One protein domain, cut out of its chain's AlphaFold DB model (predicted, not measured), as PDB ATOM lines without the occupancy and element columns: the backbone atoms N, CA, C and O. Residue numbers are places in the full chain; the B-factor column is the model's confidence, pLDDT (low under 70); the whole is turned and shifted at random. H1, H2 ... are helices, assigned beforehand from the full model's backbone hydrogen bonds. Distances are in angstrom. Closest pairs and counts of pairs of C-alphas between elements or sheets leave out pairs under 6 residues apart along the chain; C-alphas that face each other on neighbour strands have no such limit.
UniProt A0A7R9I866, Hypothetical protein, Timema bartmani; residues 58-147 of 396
ATOM      1  N   HIS A  58      27.093 -50.819  13.314       61.06
ATOM      2  CA  HIS A  58      27.496 -50.017  14.465       61.06
ATOM      3  C   HIS A  58      26.300 -49.862  15.416       61.06
ATOM      4  O   HIS A  58      25.171 -49.623  14.997       61.06
ATOM      5  N   ARG A  59      26.533 -49.982  16.734       60.56
ATOM      6  CA  ARG A  59      25.478 -49.813  17.759       60.56
ATOM      7  C   ARG A  59      24.736 -48.470  17.658       60.56
ATOM      8  O   ARG A  59      23.626 -48.384  18.171       60.56
ATOM      9  N   SER A  60      25.335 -47.452  17.035       62.75
ATOM     10  CA  SER A  60      24.708 -46.154  16.751       62.75
ATOM     11  C   SER A  60      23.500 -46.275  15.831       62.75
ATOM     12  O   SER A  60      22.494 -45.616  16.066       62.75
ATOM     13  N   ASP A  61      23.562 -47.164  14.844       70.56
ATOM     14  CA  ASP A  61      22.555 -47.263  13.782       70.56
ATOM     15  C   ASP A  61      21.301 -47.995  14.287       70.56
ATOM     16  O   ASP A  61      20.207 -47.849  13.751       70.56
ATOM     17  N   TYR A  62      21.449 -48.746  15.386       76.38
ATOM     18  CA  TYR A  62      20.353 -49.404  16.093       76.38
ATOM     19  C   TYR A  62      19.755 -48.544  17.221       76.38
ATOM     20  O   TYR A  62      18.768 -48.945  17.836       76.38
ATOM     21  N   ALA A  63      20.329 -47.376  17.533       73.50
ATOM     22  CA  ALA A  63      19.857 -46.539  18.639       73.50
ATOM     23  C   ALA A  63      18.375 -46.111  18.512       73.50
ATOM     24  O   ALA A  63      17.674 -46.231  19.519       73.50
ATOM     25  N   PRO A  64      17.857 -45.723  17.325       71.50
ATOM     26  CA  PRO A  64      16.441 -45.364  17.160       71.50
ATOM     27  C   PRO A  64      15.482 -46.546  17.368       71.50
ATOM     28  O   PRO A  64      14.332 -46.366  17.759       71.50
ATOM     29  N   TYR A  65      15.968 -47.767  17.127       74.81
ATOM     30  CA  TYR A  65      15.193 -49.011  17.184       74.81
ATOM     31  C   TYR A  65      15.342 -49.750  18.514       74.81
ATOM     32  O   TYR A  65      14.767 -50.821  18.726       74.81
ATOM     33  N   LYS A  66      16.153 -49.213  19.429       78.50
ATOM     34  CA  LYS A  66      16.304 -49.789  20.753       78.50
ATOM     35  C   LYS A  66      15.049 -49.468  21.552       78.50
ATOM     36  O   LYS A  66      14.793 -48.308  21.865       78.50
ATOM     37  N   GLU A  67      14.295 -50.506  21.910       71.62
ATOM     38  CA  GLU A  67      13.162 -50.387  22.825       71.62
ATOM     39  C   GLU A  67      13.610 -49.607  24.068       71.62
ATOM     40  O   GLU A  67      14.545 -50.003  24.774       71.62
ATOM     41  N   SER A  68      13.002 -48.439  24.295       65.62
ATOM     42  CA  SER A  68      13.359 -47.624  25.446       65.62
ATOM     43  C   SER A  68      12.973 -48.389  26.705       65.62
ATOM     44  O   SER A  68      11.818 -48.794  26.849       65.62
ATOM     45  N   ASN A  69      13.917 -48.566  27.630       59.34
ATOM     46  CA  ASN A  69      13.597 -49.123  28.938       59.34
ATOM     47  C   ASN A  69      12.479 -48.283  29.583       59.34
ATOM     48  O   ASN A  69      12.529 -47.055  29.583       59.34
ATOM     49  N   LYS A  70      11.452 -48.993  30.056       64.69
ATOM     50  CA  LYS A  70      10.150 -48.535  30.567       64.69
ATOM     51  C   LYS A  70      10.139 -47.105  31.143       64.69
ATOM     52  O   LYS A  70      10.795 -46.840  32.146       64.69
ATOM     53  N   GLY A  71       9.301 -46.228  30.581       74.69
ATOM     54  CA  GLY A  71       8.829 -45.013  31.269       74.69
ATOM     55  C   GLY A  71       9.685 -43.754  31.102       74.69
ATOM     56  O   GLY A  71       9.594 -42.835  31.925       74.69
ATOM     57  N   THR A  72      10.500 -43.682  30.045       82.50
ATOM     58  CA  THR A  72      11.227 -42.446  29.706       82.50
ATOM     59  C   THR A  72      10.261 -41.263  29.550       82.50
ATOM     60  O   THR A  72       9.114 -41.438  29.132       82.50
ATOM     61  N   LEU A  73      10.712 -40.048  29.888       80.50
ATOM     62  CA  LEU A  73       9.920 -38.817  29.712       80.50
ATOM     63  C   LEU A  73       9.428 -38.673  28.264       80.50
ATOM     64  O   LEU A  73       8.269 -38.365  28.034       80.50
ATOM     65  N   ALA A  74      10.280 -39.045  27.310       83.81
ATOM     66  CA  ALA A  74       9.987 -39.197  25.892       83.81
ATOM     67  C   ALA A  74       8.767 -40.073  25.579       83.81
ATOM     68  O   ALA A  74       7.918 -39.722  24.760       83.81
ATOM     69  N   GLN A  75       8.698 -41.254  26.191       85.19
ATOM     70  CA  GLN A  75       7.613 -42.197  25.954       85.19
ATOM     71  C   GLN A  75       6.306 -41.697  26.577       85.19
ATOM     72  O   GLN A  75       5.254 -41.824  25.957       85.19
ATOM     73  N   ARG A  76       6.382 -41.078  27.762       86.06
ATOM     74  CA  ARG A  76       5.228 -40.432  28.403       86.06
ATOM     75  C   ARG A  76       4.708 -39.257  27.582       86.06
ATOM     76  O   ARG A  76       3.519 -39.195  27.308       86.06
ATOM     77  N   ALA A  77       5.587 -38.386  27.100       86.50
ATOM     78  CA  ALA A  77       5.195 -37.252  26.271       86.50
ATOM     79  C   ALA A  77       4.527 -37.687  24.950       86.50
ATOM     80  O   ALA A  77       3.539 -37.085  24.531       86.50
ATOM     81  N   ARG A  78       4.989 -38.792  24.345       86.50
ATOM     82  CA  ARG A  78       4.314 -39.422  23.195       86.50
ATOM     83  C   ARG A  78       2.927 -39.963  23.542       86.50
ATOM     84  O   ARG A  78       1.983 -39.721  22.800       86.50
ATOM     85  N   GLN A  79       2.774 -40.630  24.688       89.75
ATOM     86  CA  GLN A  79       1.462 -41.097  25.169       89.75
ATOM     87  C   GLN A  79       0.477 -39.948  25.432       89.75
ATOM     88  O   GLN A  79      -0.729 -40.139  25.309       89.75
ATOM     89  N   LEU A  80       0.988 -38.758  25.754       88.81
ATOM     90  CA  LEU A  80       0.206 -37.535  25.941       88.81
ATOM     91  C   LEU A  80      -0.116 -36.803  24.625       88.81
ATOM     92  O   LEU A  80      -0.770 -35.765  24.660       88.81
ATOM     93  N   GLY A  81       0.333 -37.311  23.471       89.00
ATOM     94  CA  GLY A  81       0.083 -36.694  22.164       89.00
ATOM     95  C   GLY A  81       0.902 -35.427  21.888       89.00
ATOM     96  O   GLY A  81       0.583 -34.692  20.956       89.00
ATOM     97  N   LEU A  82       1.967 -35.170  22.659       88.81
ATOM     98  CA  LEU A  82       2.808 -33.970  22.513       88.81
ATOM     99  C   LEU A  82       3.799 -34.047  21.336       88.81
ATOM    100  O   LEU A  82       4.455 -33.065  21.001       88.81
ATOM    101  N   GLU A  83       3.896 -35.204  20.679       88.25
ATOM    102  CA  GLU A  83       4.817 -35.459  19.563       88.25
ATOM    103  C   GLU A  83       4.574 -34.524  18.371       88.25
ATOM    104  O   GLU A  83       5.515 -33.948  17.833       88.25
ATOM    105  N   CYS A  84       3.311 -34.293  18.005       84.06
ATOM    106  CA  CYS A  84       2.958 -33.413  16.891       84.06
ATOM    107  C   CYS A  84       3.375 -31.955  17.127       84.06
ATOM    108  O   CYS A  84       3.639 -31.230  16.171       84.06
ATOM    109  N   ILE A  85       3.401 -31.510  18.385       83.75
ATOM    110  CA  ILE A  85       3.821 -30.149  18.734       83.75
ATOM    111  C   ILE A  85       5.345 -30.063  18.713       83.75
ATOM    112  O   ILE A  85       5.889 -29.159  18.086       83.75
ATOM    113  N   ALA A  86       6.028 -31.057  19.286       85.75
ATOM    114  CA  ALA A  86       7.483 -31.147  19.220       85.75
ATOM    115  C   ALA A  86       8.002 -31.156  17.767       85.75
ATOM    116  O   ALA A  86       8.994 -30.494  17.469       85.75
ATOM    117  N   LEU A  87       7.308 -31.832  16.844       85.38
ATOM    118  CA  LEU A  87       7.638 -31.799  15.413       85.38
ATOM    119  C   LEU A  87       7.447 -30.407  14.795       85.38
ATOM    120  O   LEU A  87       8.331 -29.922  14.101       85.38
ATOM    121  N   LYS A  88       6.348 -29.713  15.112       81.94
ATOM    122  CA  LYS A  88       6.113 -28.335  14.640       81.94
ATOM    123  C   LYS A  88       7.186 -27.352  15.121       81.94
ATOM    124  O   LYS A  88       7.557 -26.442  14.375       81.94
ATOM    125  N   ILE A  89       7.702 -27.545  16.338       81.06
ATOM    126  CA  ILE A  89       8.847 -26.781  16.853       81.06
ATOM    127  C   ILE A  89      10.086 -27.036  16.009       81.06
ATOM    128  O   ILE A  89      10.756 -26.085  15.605       81.06
ATOM    129  N   LEU A  90      10.400 -28.312  15.768       81.56
ATOM    130  CA  LEU A  90      11.585 -28.715  15.008       81.56
ATOM    131  C   LEU A  90      11.541 -28.196  13.573       81.56
ATOM    132  O   LEU A  90      12.558 -27.721  13.073       81.56
ATOM    133  N   ASP A  91      10.360 -28.202  12.958       83.88
ATOM    134  CA  ASP A  91      10.129 -27.662  11.616       83.88
ATOM    135  C   ASP A  91      10.284 -26.130  11.549       83.88
ATOM    136  O   ASP A  91      10.177 -25.534  10.477       83.88
ATOM    137  N   GLY A  92      10.539 -25.466  12.683       75.44
ATOM    138  CA  GLY A  92      10.742 -24.025  12.736       75.44
ATOM    139  C   GLY A  92       9.464 -23.244  12.448       75.44
ATOM    140  O   GLY A  92       9.540 -22.076  12.066       75.44
ATOM    141  N   THR A  93       8.287 -23.855  12.633       73.19
ATOM    142  CA  THR A  93       7.030 -23.100  12.630       73.19
ATOM    143  C   THR A  93       6.968 -22.280  13.919       73.19
ATOM    144  O   THR A  93       6.517 -22.731  14.965       73.19
ATOM    145  N   THR A  94       7.519 -21.067  13.845       54.59
ATOM    146  CA  THR A  94       7.872 -20.166  14.958       54.59
ATOM    147  C   THR A  94       6.706 -19.663  15.806       54.59
ATOM    148  O   THR A  94       6.924 -18.926  16.762       54.59
ATOM    149  N   GLU A  95       5.472 -20.046  15.500       58.88
ATOM    150  CA  GLU A  95       4.291 -19.597  16.229       58.88
ATOM    151  C   GLU A  95       3.634 -20.757  16.973       58.88
ATOM    152  O   GLU A  95       2.471 -21.099  16.741       58.88
ATOM    153  N   ILE A  96       4.342 -21.324  17.957       61.81
ATOM    154  CA  ILE A  96       3.608 -21.857  19.105       61.81
ATOM    155  C   ILE A  96       3.063 -20.643  19.845       61.81
ATOM    156  O   ILE A  96       3.701 -20.060  20.719       61.81
ATOM    157  N   SER A  97       1.876 -20.201  19.448       62.84
ATOM    158  CA  SER A  97       1.157 -19.220  20.248       62.84
ATOM    159  C   SER A  97       0.968 -19.799  21.656       62.84
ATOM    160  O   SER A  97       0.618 -20.971  21.787       62.84
ATOM    161  N   LEU A  98       1.150 -18.993  22.707       64.81
ATOM    162  CA  LEU A  98       0.853 -19.387  24.099       64.81
ATOM    163  C   LEU A  98      -0.545 -20.024  24.232       64.81
ATOM    164  O   LEU A  98      -0.746 -20.957  24.999       64.81
ATOM    165  N   ARG A  99      -1.477 -19.617  23.360       71.00
ATOM    166  CA  ARG A  99      -2.819 -20.196  23.216       71.00
ATOM    167  C   ARG A  99      -2.816 -21.692  22.894       71.00
ATOM    168  O   ARG A  99      -3.727 -22.407  23.288       71.00
ATOM    169  N   MET A 100      -1.830 -22.169  22.141       77.31
ATOM    170  CA  MET A 100      -1.695 -23.583  21.811       77.31
ATOM    171  C   MET A 100      -1.264 -24.392  23.037       77.31
ATOM    172  O   MET A 100      -1.780 -25.487  23.227       77.31
ATOM    173  N   ILE A 101      -0.406 -23.828  23.893       81.06
ATOM    174  CA  ILE A 101       0.002 -24.435  25.167       81.06
ATOM    175  C   ILE A 101      -1.170 -24.444  26.153       81.06
ATOM    176  O   ILE A 101      -1.436 -25.473  26.768       81.06
ATOM    177  N   ASP A 102      -1.939 -23.355  26.229       84.81
ATOM    178  CA  ASP A 102      -3.135 -23.277  27.079       84.81
ATOM    179  C   ASP A 102      -4.174 -24.352  26.717       84.81
ATOM    180  O   ASP A 102      -4.784 -24.955  27.597       84.81
ATOM    181  N   ASN A 103      -4.326 -24.658  25.424       87.06
ATOM    182  CA  ASN A 103      -5.223 -25.715  24.945       87.06
ATOM    183  C   ASN A 103      -4.732 -27.138  25.270       87.06
ATOM    184  O   ASN A 103      -5.509 -28.089  25.176       87.06
ATOM    185  N   LEU A 104      -3.452 -27.298  25.618       86.56
ATOM    186  CA  LEU A 104      -2.844 -28.582  25.981       86.56
ATOM    187  C   LEU A 104      -2.873 -28.836  27.490       86.56
ATOM    188  O   LEU A 104      -2.653 -29.970  27.923       86.56
ATOM    189  N   VAL A 105      -3.169 -27.810  28.291       92.25
ATOM    190  CA  VAL A 105      -3.335 -27.955  29.735       92.25
ATOM    191  C   VAL A 105      -4.604 -28.756  30.007       92.25
ATOM    192  O   VAL A 105      -5.724 -28.314  29.750       92.25
ATOM    193  N   ASN A 106      -4.428 -29.948  30.570       92.50
ATOM    194  CA  ASN A 106      -5.523 -30.817  30.967       92.50
ATOM    195  C   ASN A 106      -5.456 -31.062  32.484       92.50
ATOM    196  O   ASN A 106      -4.577 -31.797  32.945       92.50
ATOM    197  N   PRO A 107      -6.393 -30.510  33.282       92.44
ATOM    198  CA  PRO A 107      -6.359 -30.644  34.740       92.44
ATOM    199  C   PRO A 107      -6.576 -32.088  35.220       92.44
ATOM    200  O   PRO A 107      -6.211 -32.424  36.352       92.44
ATOM    201  N   TYR A 108      -7.136 -32.956  34.374       94.31
ATOM    202  CA  TYR A 108      -7.397 -34.357  34.699       94.31
ATOM    203  C   TYR A 108      -6.158 -35.251  34.548       94.31
ATOM    204  O   TYR A 108      -6.133 -36.348  35.103       94.31
ATOM    205  N   VAL A 109      -5.114 -34.789  33.849       91.69
ATOM    206  CA  VAL A 109      -3.886 -35.557  33.600       91.69
ATOM    207  C   VAL A 109      -2.727 -34.928  34.364       91.69
ATOM    208  O   VAL A 109      -2.371 -33.781  34.124       91.69
ATOM    209  N   GLU A 110      -2.113 -35.671  35.290       89.88
ATOM    210  CA  GLU A 110      -1.126 -35.132  36.241       89.88
ATOM    211  C   GLU A 110       0.072 -34.421  35.591       89.88
ATOM    212  O   GLU A 110       0.552 -33.412  36.125       89.88
ATOM    213  N   ASP A 111       0.499 -34.921  34.433       86.06
ATOM    214  CA  ASP A 111       1.623 -34.408  33.647       86.06
ATOM    215  C   ASP A 111       1.241 -33.214  32.748       86.06
ATOM    216  O   ASP A 111       2.124 -32.530  32.245       86.06
ATOM    217  N   LEU A 112      -0.054 -32.902  32.599       90.44
ATOM    218  CA  LEU A 112      -0.567 -31.761  31.820       90.44
ATOM    219  C   LEU A 112      -1.324 -30.736  32.685       90.44
ATOM    220  O   LEU A 112      -1.957 -29.826  32.160       90.44
ATOM    221  N   LYS A 113      -1.269 -30.857  34.019       91.81
ATOM    222  CA  LYS A 113      -2.018 -29.993  34.957       91.81
ATOM    223  C   LYS A 113      -1.631 -28.515  34.912       91.81
ATOM    224  O   LYS A 113      -2.401 -27.669  35.352       91.81
ATOM    225  N   THR A 114      -0.415 -28.201  34.485       91.81
ATOM    226  CA  THR A 114       0.150 -26.851  34.565       91.81
ATOM    227  C   THR A 114       0.974 -26.592  33.320       91.81
ATOM    228  O   THR A 114       1.676 -27.498  32.880       91.81
ATOM    229  N   VAL A 115       0.954 -25.357  32.816       88.12
ATOM    230  CA  VAL A 115       1.755 -24.905  31.663       88.12
ATOM    231  C   VAL A 115       3.214 -25.365  31.775       88.12
ATOM    232  O   VAL A 115       3.712 -26.057  30.900       88.12
ATOM    233  N   HIS A 116       3.849 -25.136  32.926       87.19
ATOM    234  CA  HIS A 116       5.229 -25.563  33.179       87.19
ATOM    235  C   HIS A 116       5.448 -27.085  33.054       87.19
ATOM    236  O   HIS A 116       6.509 -27.540  32.634       87.19
ATOM    237  N   LYS A 117       4.459 -27.910  33.426       87.94
ATOM    238  CA  LYS A 117       4.564 -29.367  33.248       87.94
ATOM    239  C   LYS A 117       4.400 -29.771  31.781       87.94
ATOM    240  O   LYS A 117       5.092 -30.686  31.345       87.94
ATOM    241  N   VAL A 118       3.545 -29.069  31.035       87.38
ATOM    242  CA  VAL A 118       3.392 -29.256  29.585       87.38
ATOM    243  C   VAL A 118       4.709 -28.936  28.876       87.38
ATOM    244  O   VAL A 118       5.187 -29.774  28.119       87.38
ATOM    245  N   GLU A 119       5.356 -27.815  29.205       83.31
ATOM    246  CA  GLU A 119       6.671 -27.437  28.657       83.31
ATOM    247  C   GLU A 119       7.752 -28.485  28.971       83.31
ATOM    248  O   GLU A 119       8.534 -28.883  28.107       83.31
ATOM    249  N   GLN A 120       7.793 -28.998  30.207       83.56
ATOM    250  CA  GLN A 120       8.731 -30.066  30.570       83.56
ATOM    251  C   GLN A 120       8.464 -31.371  29.809       83.56
ATOM    252  O   GLN A 120       9.409 -32.060  29.409       83.56
ATOM    253  N   ALA A 121       7.194 -31.726  29.615       81.69
ATOM    254  CA  ALA A 121       6.811 -32.909  28.858       81.69
ATOM    255  C   ALA A 121       7.138 -32.745  27.362       81.69
ATOM    256  O   ALA A 121       7.653 -33.676  26.743       81.69
ATOM    257  N   GLU A 122       6.936 -31.555  26.805       82.50
ATOM    258  CA  GLU A 122       7.285 -31.188  25.433       82.50
ATOM    259  C   GLU A 122       8.798 -31.255  25.184       82.50
ATOM    260  O   GLU A 122       9.237 -31.921  24.244       82.50
ATOM    261  N   LEU A 123       9.618 -30.691  26.076       78.12
ATOM    262  CA  LEU A 123      11.077 -30.857  26.038       78.12
ATOM    263  C   LEU A 123      11.472 -32.340  26.098       78.12
ATOM    264  O   LEU A 123      12.372 -32.790  25.385       78.12
ATOM    265  N   GLY A 124      10.759 -33.121  26.912       74.56
ATOM    266  CA  GLY A 124      10.906 -34.570  26.985       74.56
ATOM    267  C   GLY A 124      10.600 -35.292  25.668       74.56
ATOM    268  O   GLY A 124      11.239 -36.309  25.402       74.56
ATOM    269  N   ALA A 125       9.677 -34.780  24.845       76.62
ATOM    270  CA  ALA A 125       9.393 -35.273  23.492       76.62
ATOM    271  C   ALA A 125      10.405 -34.778  22.450       76.62
ATOM    272  O   ALA A 125      10.736 -35.519  21.529       76.62
ATOM    273  N   LEU A 126      10.947 -33.570  22.600       76.94
ATOM    274  CA  LEU A 126      11.888 -32.979  21.644       76.94
ATOM    275  C   LEU A 126      13.251 -33.692  21.632       76.94
ATOM    276  O   LEU A 126      13.815 -33.978  20.573       76.94
ATOM    277  N   VAL A 127      13.778 -34.016  22.815       74.50
ATOM    278  CA  VAL A 127      15.072 -34.705  22.993       74.50
ATOM    279  C   VAL A 127      15.169 -36.042  22.236       74.50
ATOM    280  O   VAL A 127      16.151 -36.247  21.528       74.50
ATOM    281  N   PRO A 128      14.214 -36.984  22.340       69.75
ATOM    282  CA  PRO A 128      14.270 -38.247  21.610       69.75
ATOM    283  C   PRO A 128      14.045 -38.079  20.102       69.75
ATOM    284  O   PRO A 128      14.647 -38.837  19.353       69.75
ATOM    285  N   ILE A 129      13.207 -37.132  19.652       69.62
ATOM    286  CA  ILE A 129      12.938 -36.907  18.220       69.62
ATOM    287  C   ILE A 129      14.202 -36.356  17.556       69.62
ATOM    288  O   ILE A 129      14.714 -36.956  16.616       69.62
ATOM    289  N   SER A 130      14.793 -35.314  18.147       62.25
ATOM    290  CA  SER A 130      16.079 -34.771  17.692       62.25
ATOM    291  C   SER A 130      17.209 -35.805  17.742       62.25
ATOM    292  O   SER A 130      18.073 -35.805  16.870       62.25
ATOM    293  N   ALA A 131      17.200 -36.717  18.723       62.06
ATOM    294  CA  ALA A 131      18.181 -37.798  18.830       62.06
ATOM    295  C   ALA A 131      17.959 -38.970  17.865       62.06
ATOM    296  O   ALA A 131      18.917 -39.688  17.564       62.06
ATOM    297  N   ALA A 132      16.724 -39.190  17.416       61.53
ATOM    298  CA  ALA A 132      16.372 -40.243  16.471       61.53
ATOM    299  C   ALA A 132      16.596 -39.815  15.017       61.53
ATOM    300  O   ALA A 132      16.894 -40.673  14.184       61.53
ATOM    301  N   ASP A 133      16.502 -38.516  14.716       55.94
ATOM    302  CA  ASP A 133      16.796 -38.001  13.385       55.94
ATOM    303  C   ASP A 133      18.228 -38.356  12.967       55.94
ATOM    304  O   ASP A 133      19.195 -38.184  13.713       55.94
ATOM    305  N   ASN A 134      18.362 -38.848  11.730       46.44
ATOM    306  CA  ASN A 134      19.580 -39.425  11.137       46.44
ATOM    307  C   ASN A 134      20.831 -38.520  11.201       46.44
ATOM    308  O   ASN A 134      21.947 -38.969  10.938       46.44
ATOM    309  N   TYR A 135      20.663 -37.251  11.573       46.47
ATOM    310  CA  TYR A 135      21.743 -36.303  11.802       46.47
ATOM    311  C   TYR A 135      22.430 -36.478  13.155       46.47
ATOM    312  O   TYR A 135      23.616 -36.171  13.248       46.47
ATOM    313  N   LEU A 136      21.760 -36.992  14.191       48.78
ATOM    314  CA  LEU A 136      22.361 -37.106  15.521       48.78
ATOM    315  C   LEU A 136      23.370 -38.257  15.646       48.78
ATOM    316  O   LEU A 136      24.409 -38.035  16.259       48.78
ATOM    317  N   PRO A 137      23.189 -39.440  15.025       46.31
ATOM    318  CA  PRO A 137      24.253 -40.440  14.917       46.31
ATOM    319  C   PRO A 137      25.478 -39.887  14.185       46.31
ATOM    320  O   PRO A 137      26.601 -40.065  14.655       46.31
ATOM    321  N   LEU A 138      25.274 -39.143  13.091       41.09
ATOM    322  CA  LEU A 138      26.354 -38.462  12.376       41.09
ATOM    323  C   LEU A 138      27.015 -37.404  13.261       41.09
ATOM    324  O   LEU A 138      28.234 -37.399  13.376       41.09
ATOM    325  N   MET A 139      26.247 -36.567  13.954       46.41
ATOM    326  CA  MET A 139      26.757 -35.559  14.880       46.41
ATOM    327  C   MET A 139      27.458 -36.195  16.086       46.41
ATOM    328  O   MET A 139      28.471 -35.670  16.519       46.41
ATOM    329  N   LEU A 140      27.005 -37.337  16.606       48.72
ATOM    330  CA  LEU A 140      27.676 -38.101  17.664       48.72
ATOM    331  C   LEU A 140      28.980 -38.718  17.158       48.72
ATOM    332  O   LEU A 140      29.979 -38.700  17.867       48.72
ATOM    333  N   ILE A 141      29.010 -39.218  15.921       56.47
ATOM    334  CA  ILE A 141      30.235 -39.700  15.271       56.47
ATOM    335  C   ILE A 141      31.203 -38.532  15.021       56.47
ATOM    336  O   ILE A 141      32.393 -38.666  15.299       56.47
ATOM    337  N   PHE A 142      30.716 -37.383  14.544       44.59
ATOM    338  CA  PHE A 142      31.509 -36.176  14.295       44.59
ATOM    339  C   PHE A 142      32.025 -35.544  15.589       44.59
ATOM    340  O   PHE A 142      33.204 -35.207  15.666       44.59
ATOM    341  N   THR A 143      31.183 -35.418  16.614       49.44
ATOM    342  CA  THR A 143      31.579 -34.915  17.936       49.44
ATOM    343  C   THR A 143      32.535 -35.889  18.597       49.44
ATOM    344  O   THR A 143      33.581 -35.452  19.043       49.44
ATOM    345  N   ARG A 144      32.301 -37.206  18.558       57.16
ATOM    346  CA  ARG A 144      33.263 -38.194  19.073       57.16
ATOM    347  C   ARG A 144      34.611 -38.126  18.354       57.16
ATOM    348  O   ARG A 144      35.638 -38.045  19.019       57.16
ATOM    349  N   LYS A 145      34.622 -38.066  17.018       55.19
ATOM    350  CA  LYS A 145      35.860 -37.920  16.230       55.19
ATOM    351  C   LYS A 145      36.592 -36.598  16.488       55.19
ATOM    352  O   LYS A 145      37.814 -36.581  16.411       55.19
ATOM    353  N   ARG A 146      35.877 -35.505  16.788       48.22
ATOM    354  CA  ARG A 146      36.480 -34.202  17.132       48.22
ATOM    355  C   ARG A 146      36.896 -34.079  18.600       48.22
ATOM    356  O   ARG A 146      37.878 -33.411  18.891       48.22
ATOM    357  N   ILE A 147      36.177 -34.717  19.517       54.47
ATOM    358  CA  ILE A 147      36.437 -34.663  20.960       54.47
ATOM    359  C   ILE A 147      37.619 -35.571  21.342       54.47
ATOM    360  O   ILE A 147      38.371 -35.220  22.249       54.47
TER     361      ILE A 147
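What this domain is: This is residues 58 to 147 of the 396 residues of the protein "Hypothetical protein" of Timema bartmani (UniProt A0A7R9I866). One long helix, H4, runs through the middle, and two short helices, H1 and H2, cross it nearly at right angles; H5 makes a corner with its last end, and residues 142 to 147 of H5 stick out. A run without named elements, residues 58 to 72, leads in, and its residues 66 to 71 stand free. The printed part has 90 residues, with five named helices, H1 to H5 in chain order, and no named strand: all helix. It is loose, with a radius of gyration of the C-alphas of 15.1 A and spans of 45 by 31 by 20 A.

Where its parts are: Start at C-alpha 58 and go on to C-alpha 73 at (9.920, -38.817, 29.712), where H1, residues 73 to 79, begins. H2, residues 83 to 90, and H3, residues 98 to 102, follow. Find C-alpha 115 at (1.755, -24.905, 31.663); from there H4 runs 26.1 A to residue 132. H5, residues 135 to 147, runs 17.4 A to C-alpha 147 at (36.437, -34.663, 20.960).

How they stand to each other: H4 is the hub. Its residues 121 to 128 touch H1, about perpendicular at 81 degrees; the closest C-alphas, Ala 74 and Ala 125, are 4.6 A apart. Its residues 122 to 129 touch H2, about perpendicular at 75 degrees, closest at the C-alphas of Ala 86 and Leu 126, 5.4 A. Its residues 115 to 118 only just touch H3, with 3 pairs of C-alphas within 8 A, closest at Ile 101 and Val 115, 6.7 A. H5 is close to H4 but not clearly touching; the closest C-alphas, Ser 130 and Leu 136, are 7.0 A apart. Every O i to N i+4 pair is within hydrogen-bond range in H1, H2, H3 and H5, and 13 of 14 in H4.

The domain as a whole: The C-alphas farthest apart, Tyr 108 and Arg 146, are 47.3 A apart. The printed part has no cut, and the link from H3 to H4 is long. Look at the B-factor column: residues 58 to 60, 68 to 70, 94 to 98 and 128 to 147 are under 70.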